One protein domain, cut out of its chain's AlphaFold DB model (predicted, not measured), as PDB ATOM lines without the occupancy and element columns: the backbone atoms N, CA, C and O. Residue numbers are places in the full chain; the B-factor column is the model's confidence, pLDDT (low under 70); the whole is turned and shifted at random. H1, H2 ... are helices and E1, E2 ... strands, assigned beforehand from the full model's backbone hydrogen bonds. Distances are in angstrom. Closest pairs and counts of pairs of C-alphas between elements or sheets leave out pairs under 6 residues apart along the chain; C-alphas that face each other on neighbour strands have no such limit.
ATOM      1  N   GLY A 906     108.810 143.893 155.482       54.38
ATOM      2  CA  GLY A 906     107.920 144.293 154.386       54.38
ATOM      3  C   GLY A 906     107.786 145.795 154.082       54.38
ATOM      4  O   GLY A 906     106.901 146.134 153.300       54.38
ATOM      5  N   GLN A 907     108.619 146.696 154.630       60.47
ATOM      6  CA  GLN A 907     108.441 148.157 154.422       60.47
ATOM      7  C   GLN A 907     109.614 148.946 153.806       60.47
ATOM      8  O   GLN A 907     109.399 150.082 153.386       60.47
ATOM      9  N   TYR A 908     110.832 148.404 153.697       76.81
ATOM     10  CA  TYR A 908     111.942 149.142 153.074       76.81
ATOM     11  C   TYR A 908     112.008 148.900 151.554       76.81
ATOM     12  O   TYR A 908     112.233 147.780 151.104       76.81
ATOM     13  N   ARG A 909     111.816 149.952 150.746       82.56
ATOM     14  CA  ARG A 909     112.001 149.936 149.281       82.56
ATOM     15  C   ARG A 909     112.630 151.257 148.822       82.56
ATOM     16  O   ARG A 909     111.910 152.253 148.793       82.56
ATOM     17  N   PRO A 910     113.935 151.308 148.500       88.44
ATOM     18  CA  PRO A 910     114.571 152.542 148.058       88.44
ATOM     19  C   PRO A 910     114.056 152.955 146.677       88.44
ATOM     20  O   PRO A 910     113.949 152.130 145.773       88.44
ATOM     21  N   THR A 911     113.744 154.241 146.536       90.00
ATOM     22  CA  THR A 911     113.281 154.874 145.294       90.00
ATOM     23  C   THR A 911     114.355 155.754 144.655       90.00
ATOM     24  O   THR A 911     114.212 156.132 143.494       90.00
ATOM     25  N   VAL A 912     115.417 156.077 145.403       92.12
ATOM     26  CA  VAL A 912     116.538 156.927 144.980       92.12
ATOM     27  C   VAL A 912     117.860 156.196 145.204       92.12
ATOM     28  O   VAL A 912     118.087 155.715 146.314       92.12
ATOM     29  N   ASP A 913     118.748 156.173 144.208       91.69
ATOM     30  CA  ASP A 913     120.154 155.785 144.395       91.69
ATOM     31  C   ASP A 913     121.039 157.035 144.499       91.69
ATOM     32  O   ASP A 913     121.156 157.819 143.559       91.69
ATOM     33  N   CYS A 914     121.640 157.262 145.661       90.19
ATOM     34  CA  CYS A 914     122.433 158.456 145.950       90.19
ATOM     35  C   CYS A 914     123.839 158.431 145.329       90.19
ATOM     36  O   CYS A 914     124.511 159.460 145.347       90.19
ATOM     37  N   CYS A 915     124.310 157.271 144.854       85.06
ATOM     38  CA  CYS A 915     125.707 157.060 144.464       85.06
ATOM     39  C   CYS A 915     125.817 156.181 143.204       85.06
ATOM     40  O   CYS A 915     126.498 155.155 143.221       85.06
ATOM     41  N   ALA A 916     125.125 156.562 142.130       79.50
ATOM     42  CA  ALA A 916     125.184 155.872 140.844       79.50
ATOM     43  C   ALA A 916     126.265 156.460 139.911       79.50
ATOM     44  O   ALA A 916     126.833 157.525 140.162       79.50
ATOM     45  N   ASP A 917     126.540 155.771 138.803       69.56
ATOM     46  CA  ASP A 917     127.340 156.311 137.705       69.56
ATOM     47  C   ASP A 917     126.604 157.442 136.963       69.56
ATOM     48  O   ASP A 917     125.406 157.670 137.143       69.56
ATOM     49  N   VAL A 918     127.344 158.162 136.118       61.03
ATOM     50  CA  VAL A 918     126.864 159.310 135.327       61.03
ATOM     51  C   VAL A 918     125.567 159.022 134.563       61.03
ATOM     52  O   VAL A 918     124.685 159.877 134.507       61.03
ATOM     53  N   LEU A 919     125.441 157.819 134.006       62.81
ATOM     54  CA  LEU A 919     124.333 157.391 133.155       62.81
ATOM     55  C   LEU A 919     123.259 156.609 133.937       62.81
ATOM     56  O   LEU A 919     122.263 156.188 133.350       62.81
ATOM     57  N   GLY A 920     123.457 156.387 135.241       68.81
ATOM     58  CA  GLY A 920     122.570 155.604 136.102       68.81
ATOM     59  C   GLY A 920     122.552 154.100 135.801       68.81
ATOM     60  O   GLY A 920     121.696 153.383 136.320       68.81
ATOM     61  N   LEU A 921     123.474 153.589 134.977       71.56
ATOM     62  CA  LEU A 921     123.454 152.198 134.491       71.56
ATOM     63  C   LEU A 921     123.716 151.177 135.612       71.56
ATOM     64  O   LEU A 921     123.244 150.034 135.571       71.56
ATOM     65  N   ASN A 922     124.460 151.588 136.634       79.00
ATOM     66  CA  ASN A 922     124.779 150.805 137.814       79.00
ATOM     67  C   ASN A 922     123.780 150.989 138.978       79.00
ATOM     68  O   ASN A 922     123.937 150.301 139.990       79.00
ATOM     69  N   ALA A 923     122.755 151.841 138.837       83.50
ATOM     70  CA  ALA A 923     121.787 152.123 139.896       83.50
ATOM     71  C   ALA A 923     121.093 150.845 140.397       83.50
ATOM     72  O   ALA A 923     120.879 149.867 139.659       83.50
ATOM     73  N   GLN A 924     120.756 150.806 141.685       86.38
ATOM     74  CA  GLN A 924     120.188 149.596 142.268       86.38
ATOM     75  C   GLN A 924     118.738 149.327 141.823       86.38
ATOM     76  O   GLN A 924     117.945 150.261 141.681       86.38
ATOM     77  N   PRO A 925     118.349 148.046 141.619       80.62
ATOM     78  CA  PRO A 925     117.024 147.701 141.108       80.62
ATOM     79  C   PRO A 925     115.890 148.265 141.974       80.62
ATOM     80  O   PRO A 925     115.804 147.960 143.161       80.62
ATOM     81  N   GLY A 926     114.995 149.044 141.364       78.50
ATOM     82  CA  GLY A 926     113.864 149.688 142.042       78.50
ATOM     83  C   GLY A 926     114.068 151.173 142.360       78.50
ATOM     84  O   GLY A 926     113.082 151.857 142.623       78.50
ATOM     85  N   CYS A 927     115.295 151.696 142.256       86.12
ATOM     86  CA  CYS A 927     115.530 153.137 142.302       86.12
ATOM     87  C   CYS A 927     115.137 153.763 140.953       86.12
ATOM     88  O   CYS A 927     115.642 153.348 139.912       86.12
ATOM     89  N   ALA A 928     114.221 154.732 140.973       81.31
ATOM     90  CA  ALA A 928     113.725 155.435 139.785       81.31
ATOM     91  C   ALA A 928     114.383 156.814 139.594       81.31
ATOM     92  O   ALA A 928     114.436 157.329 138.481       81.31
ATOM     93  N   GLU A 929     114.901 157.403 140.674       89.38
ATOM     94  CA  GLU A 929     115.762 158.587 140.648       89.38
ATOM     95  C   GLU A 929     117.187 158.172 141.038       89.38
ATOM     96  O   GLU A 929     117.378 157.252 141.837       89.38
ATOM     97  N   PHE A 930     118.197 158.849 140.496       88.00
ATOM     98  CA  PHE A 930     119.582 158.658 140.912       88.00
ATOM     99  C   PHE A 930     120.359 159.977 140.945       88.00
ATOM    100  O   PHE A 930     119.997 160.956 140.283       88.00
ATOM    101  N   PHE A 931     121.432 159.973 141.727       83.19
ATOM    102  CA  PHE A 931     122.454 161.010 141.792       83.19
ATOM    103  C   PHE A 931     123.795 160.404 141.374       83.19
ATOM    104  O   PHE A 931     124.055 159.224 141.616       83.19
ATOM    105  N   SER A 932     124.624 161.210 140.719       74.69
ATOM    106  CA  SER A 932     125.865 160.785 140.060       74.69
ATOM    107  C   SER A 932     126.993 161.788 140.333       74.69
ATOM    108  O   SER A 932     126.708 162.877 140.830       74.69
ATOM    109  N   PRO A 933     128.269 161.507 140.007       58.00
ATOM    110  CA  PRO A 933     129.339 162.504 140.133       58.00
ATOM    111  C   PRO A 933     129.079 163.829 139.395       58.00
ATOM    112  O   PRO A 933     129.549 164.868 139.853       58.00
ATOM    113  N   GLU A 934     128.333 163.804 138.284       54.97
ATOM    114  CA  GLU A 934     127.939 165.004 137.524       54.97
ATOM    115  C   GLU A 934     126.695 165.684 138.113       54.97
ATOM    116  O   GLU A 934     126.567 166.905 138.071       54.97
ATOM    117  N   ARG A 935     125.792 164.909 138.725       69.25
ATOM    118  CA  ARG A 935     124.613 165.411 139.439       69.25
ATOM    119  C   ARG A 935     124.684 164.995 140.905       69.25
ATOM    120  O   ARG A 935     123.930 164.125 141.344       69.25
ATOM    121  N   SER A 936     125.643 165.591 141.615       76.88
ATOM    122  CA  SER A 936     126.040 165.202 142.973       76.88
ATOM    123  C   SER A 936     124.867 165.177 143.952       76.88
ATOM    124  O   SER A 936     123.998 166.047 143.923       76.88
ATOM    125  N   VAL A 937     124.876 164.193 144.853       82.62
ATOM    126  CA  VAL A 937     123.930 164.111 145.973       82.62
ATOM    127  C   VAL A 937     124.219 165.147 147.065       82.62
ATOM    128  O   VAL A 937     123.313 165.525 147.800       82.62
ATOM    129  N   LEU A 938     125.463 165.623 147.181       80.00
ATOM    130  CA  LEU A 938     125.877 166.555 148.233       80.00
ATOM    131  C   LEU A 938     125.179 167.914 148.065       80.00
ATOM    132  O   LEU A 938     125.152 168.459 146.962       80.00
ATOM    133  N   GLY A 939     124.630 168.470 149.149       77.75
ATOM    134  CA  GLY A 939     123.874 169.728 149.096       77.75
ATOM    135  C   GLY A 939     122.469 169.597 148.486       77.75
ATOM    136  O   GLY A 939     121.906 170.587 148.022       77.75
ATOM    137  N   GLN A 940     121.916 168.378 148.404       87.56
ATOM    138  CA  GLN A 940     120.571 168.100 147.872       87.56
ATOM    139  C   GLN A 940     119.581 167.667 148.968       87.56
ATOM    140  O   GLN A 940     118.585 167.001 148.683       87.56
ATOM    141  N   GLU A 941     119.823 168.043 150.226       90.31
ATOM    142  CA  GLU A 941     119.084 167.589 151.416       90.31
ATOM    143  C   GLU A 941     117.563 167.758 151.252       90.31
ATOM    144  O   GLU A 941     116.793 166.830 151.494       90.31
ATOM    145  N   GLN A 942     117.136 168.922 150.752       89.69
ATOM    146  CA  GLN A 942     115.730 169.268 150.502       89.69
ATOM    147  C   GLN A 942     115.057 168.357 149.462       89.69
ATOM    148  O   GLN A 942     113.858 168.110 149.533       89.69
ATOM    149  N   ARG A 943     115.823 167.854 148.487       89.62
ATOM    150  CA  ARG A 943     115.332 167.004 147.391       89.62
ATOM    151  C   ARG A 943     115.352 165.514 147.752       89.62
ATOM    152  O   ARG A 943     114.694 164.715 147.079       89.62
ATOM    153  N   LEU A 944     116.088 165.148 148.798       92.62
ATOM    154  CA  LEU A 944     116.137 163.809 149.392       92.62
ATOM    155  C   LEU A 944     115.108 163.632 150.521       92.62
ATOM    156  O   LEU A 944     114.689 162.503 150.784       92.62
ATOM    157  N   ALA A 945     114.700 164.726 151.169       93.88
ATOM    158  CA  ALA A 945     113.717 164.729 152.246       93.88
ATOM    159  C   ALA A 945     112.403 164.026 151.840       93.88
ATOM    160  O   ALA A 945     111.878 164.211 150.739       93.88
ATOM    161  N   GLY A 946     111.893 163.180 152.734       92.25
ATOM    162  CA  GLY A 946     110.653 162.419 152.577       92.25
ATOM    163  C   GLY A 946     110.761 161.163 151.701       92.25
ATOM    164  O   GLY A 946     109.756 160.476 151.513       92.25
ATOM    165  N   LYS A 947     111.947 160.835 151.166       93.00
ATOM    166  CA  LYS A 947     112.164 159.691 150.258       93.00
ATOM    167  C   LYS A 947     112.856 158.505 150.938       93.00
ATOM    168  O   LYS A 947     113.434 158.620 152.019       93.00
ATOM    169  N   VAL A 948     112.824 157.348 150.269       92.00
ATOM    170  CA  VAL A 948     113.572 156.151 150.682       92.00
ATOM    171  C   VAL A 948     114.840 156.031 149.830       92.00
ATOM    172  O   VAL A 948     114.765 155.916 148.606       92.00
ATOM    173  N   LEU A 949     116.003 156.088 150.474       93.06
ATOM    174  CA  LEU A 949     117.302 156.362 149.859       93.06
ATOM    175  C   LEU A 949     118.249 155.161 149.968       93.06
ATOM    176  O   LEU A 949     118.583 154.710 151.063       93.06
ATOM    177  N   TRP A 950     118.763 154.684 148.843       91.56
ATOM    178  CA  TRP A 950     119.934 153.819 148.822       91.56
ATOM    179  C   TRP A 950     121.207 154.652 148.663       91.56
ATOM    180  O   TRP A 950     121.213 155.621 147.909       91.56
ATOM    181  N   ALA A 951     122.296 154.268 149.331       89.75
ATOM    182  CA  ALA A 951     123.609 154.852 149.085       89.75
ATOM    183  C   ALA A 951     124.729 153.814 149.245       89.75
ATOM    184  O   ALA A 951     124.808 153.106 150.251       89.75
ATOM    185  N   PHE A 952     125.642 153.767 148.277       87.12
ATOM    186  CA  PHE A 952     126.909 153.037 148.379       87.12
ATOM    187  C   PHE A 952     128.060 153.993 148.018       87.12
ATOM    188  O   PHE A 952     128.570 153.949 146.902       87.12
ATOM    189  N   PRO A 953     128.395 154.952 148.905       82.69
ATOM    190  CA  PRO A 953     129.324 156.030 148.585       82.69
ATOM    191  C   PRO A 953     130.759 155.542 148.335       82.69
ATOM    192  O   PRO A 953     131.209 154.583 148.972       82.69
ATOM    193  N   PRO A 954     131.522 156.256 147.484       75.75
ATOM    194  CA  PRO A 954     132.973 156.127 147.427       75.75
ATOM    195  C   PRO A 954     133.583 156.322 148.817       75.75
ATOM    196  O   PRO A 954     133.161 157.199 149.571       75.75
ATOM    197  N   VAL A 955     134.615 155.540 149.149       73.00
ATOM    198  CA  VAL A 955     135.188 155.481 150.509       73.00
ATOM    199  C   VAL A 955     135.637 156.855 151.026       73.00
ATOM    200  O   VAL A 955     135.515 157.133 152.220       73.00
ATOM    201  N   SER A 956     136.109 157.716 150.120       68.44
ATOM    202  CA  SER A 956     136.539 159.093 150.372       68.44
ATOM    203  C   SER A 956     135.404 160.082 150.652       68.44
ATOM    204  O   SER A 956     135.666 161.071 151.321       68.44
ATOM    205  N   LEU A 957     134.180 159.822 150.173       73.25
ATOM    206  CA  LEU A 957     133.007 160.709 150.288       73.25
ATOM    207  C   LEU A 957     131.957 160.195 151.288       73.25
ATOM    208  O   LEU A 957     130.857 160.740 151.408       73.25
ATOM    209  N   THR A 958     132.266 159.108 152.001       81.38
ATOM    210  CA  THR A 958     131.345 158.467 152.947       81.38
ATOM    211  C   THR A 958     130.859 159.424 154.041       81.38
ATOM    212  O   THR A 958     129.709 159.324 154.459       81.38
ATOM    213  N   GLY A 959     131.702 160.346 154.521       78.94
ATOM    214  CA  GLY A 959     131.329 161.270 155.598       78.94
ATOM    215  C   GLY A 959     130.325 162.328 155.144       78.94
ATOM    216  O   GLY A 959     129.331 162.577 155.821       78.94
ATOM    217  N   GLU A 960     130.570 162.902 153.974       80.19
ATOM    218  CA  GLU A 960     129.786 163.951 153.337       80.19
ATOM    219  C   GLU A 960     128.412 163.420 152.911       80.19
ATOM    220  O   GLU A 960     127.391 164.029 153.225       80.19
ATOM    221  N   VAL A 961     128.363 162.231 152.296       83.56
ATOM    222  CA  VAL A 961     127.096 161.578 151.922       83.56
ATOM    223  C   VAL A 961     126.271 161.216 153.164       83.56
ATOM    224  O   VAL A 961     125.061 161.444 153.180       83.56
ATOM    225  N   LEU A 962     126.903 160.719 154.236       87.06
ATOM    226  CA  LEU A 962     126.215 160.478 155.511       87.06
ATOM    227  C   LEU A 962     125.674 161.776 156.133       87.06
ATOM    228  O   LEU A 962     124.568 161.762 156.673       87.06
ATOM    229  N   ALA A 963     126.415 162.885 156.051       83.06
ATOM    230  CA  ALA A 963     125.979 164.181 156.567       83.06
ATOM    231  C   ALA A 963     124.766 164.732 155.796       83.06
ATOM    232  O   ALA A 963     123.783 165.127 156.422       83.06
ATOM    233  N   THR A 964     124.790 164.680 154.461       88.44
ATOM    234  CA  THR A 964     123.660 165.086 153.610       88.44
ATOM    235  C   THR A 964     122.416 164.224 153.856       88.44
ATOM    236  O   THR A 964     121.320 164.757 154.030       88.44
ATOM    237  N   ILE A 965     122.559 162.899 153.962       90.94
ATOM    238  CA  ILE A 965     121.431 162.005 154.284       90.94
ATOM    239  C   ILE A 965     120.879 162.288 155.692       90.94
ATOM    240  O   ILE A 965     119.663 162.314 155.885       90.94
ATOM    241  N   ALA A 966     121.748 162.542 156.676       87.56
ATOM    242  CA  ALA A 966     121.327 162.888 158.032       87.56
ATOM    243  C   ALA A 966     120.587 164.235 158.090       87.56
ATOM    244  O   ALA A 966     119.608 164.356 158.822       87.56
ATOM    245  N   ALA A 967     121.015 165.227 157.309       85.44
ATOM    246  CA  ALA A 967     120.336 166.513 157.201       85.44
ATOM    247  C   ALA A 967     118.985 166.393 156.464       85.44
ATOM    248  O   ALA A 967     117.996 166.952 156.929       85.44
ATOM    249  N   ALA A 968     118.887 165.584 155.402       90.00
ATOM    250  CA  ALA A 968     117.606 165.264 154.760       90.00
ATOM    251  C   ALA A 968     116.605 164.618 155.741       90.00
ATOM    252  O   ALA A 968     115.436 165.000 155.782       90.00
ATOM    253  N   ALA A 969     117.075 163.704 156.596       88.12
ATOM    254  CA  ALA A 969     116.258 163.079 157.640       88.12
ATOM    255  C   ALA A 969     115.885 164.014 158.807       88.12
ATOM    256  O   ALA A 969     114.928 163.732 159.521       88.12
ATOM    257  N   GLN A 970     116.598 165.130 158.996       90.44
ATOM    258  CA  GLN A 970     116.193 166.199 159.921       90.44
ATOM    259  C   GLN A 970     115.132 167.132 159.318       90.44
ATOM    260  O   GLN A 970     114.396 167.767 160.070       90.44
ATOM    261  N   LEU A 971     115.048 167.226 157.984       90.88
ATOM    262  CA  LEU A 971     114.035 168.024 157.285       90.88
ATOM    263  C   LEU A 971     112.682 167.299 157.182       90.88
ATOM    264  O   LEU A 971     111.643 167.952 157.227       90.88
ATOM    265  N   ASP A 972     112.681 165.969 157.053       91.50
ATOM    266  CA  ASP A 972     111.463 165.149 157.040       91.50
ATOM    267  C   ASP A 972     111.722 163.773 157.678       91.50
ATOM    268  O   ASP A 972     112.517 162.978 157.167       91.50
ATOM    269  N   GLU A 973     111.009 163.465 158.765       87.62
ATOM    270  CA  GLU A 973     111.123 162.209 159.523       87.62
ATOM    271  C   GLU A 973     110.733 160.954 158.715       87.62
ATOM    272  O   GLU A 973     111.061 159.829 159.100       87.62
ATOM    273  N   ARG A 974     110.045 161.118 157.576       89.06
ATOM    274  CA  ARG A 974     109.714 160.019 156.652       89.06
ATOM    275  C   ARG A 974     110.913 159.585 155.809       89.06
ATOM    276  O   ARG A 974     110.863 158.511 155.209       89.06
ATOM    277  N   THR A 975     111.984 160.381 155.771       91.75
ATOM    278  CA  THR A 975     113.222 160.032 155.066       91.75
ATOM    279  C   THR A 975     113.841 158.785 155.691       91.75
ATOM    280  O   THR A 975     114.174 158.764 156.875       91.75
ATOM    281  N   ARG A 976     114.034 157.731 154.896       89.06
ATOM    282  CA  ARG A 976     114.663 156.479 155.345       89.06
ATOM    283  C   ARG A 976     115.822 156.138 154.434       89.06
ATOM    284  O   ARG A 976     115.667 156.217 153.224       89.06
ATOM    285  N   ALA A 977     116.955 155.718 154.988       89.56
ATOM    286  CA  ALA A 977     118.138 155.427 154.188       89.56
ATOM    287  C   ALA A 977     118.880 154.171 154.645       89.56
ATOM    288  O   ALA A 977     119.121 153.988 155.838       89.56
ATOM    289  N   THR A 978     119.321 153.370 153.676       88.44
ATOM    290  CA  THR A 978     120.313 152.307 153.876       88.44
ATOM    291  C   THR A 978     121.592 152.709 153.162       88.44
ATOM    292  O   THR A 978     121.634 152.785 151.932       88.44
ATOM    293  N   VAL A 979     122.635 152.962 153.952       88.00
ATOM    294  CA  VAL A 979     123.962 153.360 153.474       88.00
ATOM    295  C   VAL A 979     124.930 152.208 153.718       88.00
ATOM    296  O   VAL A 979     125.152 151.820 154.865       88.00
ATOM    297  N   VAL A 980     125.509 151.651 152.653       85.00
ATOM    298  CA  VAL A 980     126.543 150.617 152.772       85.00
ATOM    299  C   VAL A 980     127.916 151.270 152.738       85.00
ATOM    300  O   VAL A 980     128.215 152.064 151.855       85.00
ATOM    301  N   VAL A 981     128.760 150.930 153.707       84.31
ATOM    302  CA  VAL A 981     130.080 151.536 153.910       84.31
ATOM    303  C   VAL A 981     131.097 150.450 154.262       84.31
ATOM    304  O   VAL A 981     130.737 149.474 154.929       84.31
ATOM    305  N   PRO A 982     132.371 150.565 153.847       73.50
ATOM    306  CA  PRO A 982     133.393 149.612 154.257       73.50
ATOM    307  C   PRO A 982     133.680 149.750 155.758       73.50
ATOM    308  O   PRO A 982     133.749 150.854 156.301       73.50
ATOM    309  N   TYR A 983     133.900 148.626 156.441       76.56
ATOM    310  CA  TYR A 983     134.249 148.623 157.862       76.56
ATOM    311  C   TYR A 983     135.680 149.147 158.072       76.56
ATOM    312  O   TYR A 983     136.650 148.395 157.969       76.56
ATOM    313  N   GLN A 984     135.820 150.448 158.345       71.06
ATOM    314  CA  GLN A 984     137.119 151.116 158.508       71.06
ATOM    315  C   GLN A 984     137.171 151.978 159.786       71.06
ATOM    316  O   GLN A 984     136.983 153.194 159.730       71.06
ATOM    317  N   PRO A 985     137.482 151.382 160.959       66.88
ATOM    318  CA  PRO A 985     137.495 152.085 162.251       66.88
ATOM    319  C   PRO A 985     138.495 153.248 162.383       66.88
ATOM    320  O   PRO A 985     138.425 154.040 163.326       66.88
ATOM    321  N   SER A 986     139.448 153.362 161.458       65.81
ATOM    322  CA  SER A 986     140.401 154.471 161.378       65.81
ATOM    323  C   SER A 986     139.814 155.755 160.779       65.81
ATOM    324  O   SER A 986     140.421 156.809 160.968       65.81
ATOM    325  N   TYR A 987     138.670 155.696 160.088       64.50
ATOM    326  CA  TYR A 987     138.129 156.837 159.342       64.50
ATOM    327  C   TYR A 987     137.294 157.787 160.226       64.50
ATOM    328  O   TYR A 987     136.609 157.320 161.145       64.50
ATOM    329  N   PRO A 988     137.296 159.111 159.948       66.06
ATOM    330  CA  PRO A 988     136.635 160.105 160.800       66.06
ATOM    331  C   PRO A 988     135.134 159.862 161.004       66.06
ATOM    332  O   PRO A 988     134.660 159.908 162.139       66.06
ATOM    333  N   TRP A 989     134.399 159.531 159.935       74.50
ATOM    334  CA  TRP A 989     132.950 159.290 159.992       74.50
ATOM    335  C   TRP A 989     132.593 158.122 160.929       74.50
ATOM    336  O   TRP A 989     131.649 158.219 161.714       74.50
ATOM    337  N   PHE A 990     133.386 157.044 160.920       73.25
ATOM    338  CA  PHE A 990     133.157 155.870 161.767       73.25
ATOM    339  C   PHE A 990     133.419 156.203 163.240       73.25
ATOM    340  O   PHE A 990     132.661 155.804 164.123       73.25
ATOM    341  N   GLN A 991     134.475 156.974 163.512       66.94
ATOM    342  CA  GLN A 991     134.811 157.433 164.862       66.94
ATOM    343  C   GLN A 991     133.741 158.380 165.418       66.94
ATOM    344  O   GLN A 991     133.380 158.273 166.592       66.94
ATOM    345  N   GLN A 992     133.190 159.256 164.575       64.25
ATOM    346  CA  GLN A 992     132.098 160.157 164.932       64.25
ATOM    347  C   GLN A 992     130.813 159.374 165.250       64.25
ATOM    348  O   GLN A 992     130.254 159.554 166.333       64.25
ATOM    349  N   TRP A 993     130.407 158.433 164.391       67.56
ATOM    350  CA  TRP A 993     129.252 157.552 164.622       67.56
ATOM    351  C   TRP A 993     129.397 156.702 165.894       67.56
ATOM    352  O   TRP A 993     128.496 156.666 166.735       67.56
ATOM    353  N   ALA A 994     130.562 156.078 166.101       58.50
ATOM    354  CA  ALA A 994     130.838 155.292 167.303       58.50
ATOM    355  C   ALA A 994     130.800 156.149 168.585       58.50
ATOM    356  O   ALA A 994     130.337 155.680 169.627       58.50
ATOM    357  N   SER A 995     131.228 157.416 168.510       57.84
ATOM    358  CA  SER A 995     131.219 158.338 169.655       57.84
ATOM    359  C   SER A 995     129.819 158.749 170.123       57.84
ATOM    360  O   SER A 995     129.643 159.079 171.293       57.84
ATOM    361  N   GLN A 996     128.817 158.693 169.239       52.91
ATOM    362  CA  GLN A 996     127.432 159.058 169.555       52.91
ATOM    363  C   GLN A 996     126.674 157.956 170.311       52.91
ATOM    364  O   GLN A 996     125.738 158.255 171.049       52.91
ATOM    365  N   ARG A 997     127.071 156.683 170.162       48.28
ATOM    366  CA  ARG A 997     126.380 155.535 170.785       48.28
ATOM    367  C   ARG A 997     126.888 155.154 172.175       48.28
ATOM    368  O   ARG A 997     126.207 154.419 172.884       48.28
TER     369      ARG A 997
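This is residues 906 to 997 of the 1199 residues of the protein "Predicted protein" of Chlamydomonas reinhardtii (UniProt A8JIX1). There is little regular structure: a short ribbon of parallel strands E1 and E2 sits in the middle, helix H2 packs over it, unnamed residues 910 to 932 coil beyond E1, and H3 lies at the opposite end. The 92 printed residues run H1, E1, H2, E2, H3, class mixed, with 36 in named elements. The whole is compact, radius of gyration of the C-alphas 12.9 A, spanning 34 by 28 by 27 A.

Start at E1, residues 948 to 951, parallel to E2, residues 976 to 979, at 12 degrees; N 949 and O 976, 2.8 A, are within hydrogen-bond range. With H2, residues 958 to 971, between them, they form a strand-helix-strand unit, its crossover right-handed. H1, residues 941 to 944, touches H2, closest C-alphas Glu 941 and Ala 968, 4.3 A. H3, residues 988 to 997, only just touches H2, only at their ends, with 3 pairs of C-alphas within 8 A, closest Gly 959 and Trp 989, 5.1 A. Every O i to N i+4 pair is within range in H2, 5 of 6 in H3; H1 is too short.

Find C-alpha 941, where H1 begins, at (119.084, 167.589, 151.416). H2 runs 20.2 A; H3 runs 15.0 A to C-alpha 997 at (126.380, 155.535, 170.785).

The printed part has no cut. Mean pLDDT is 63 in H3.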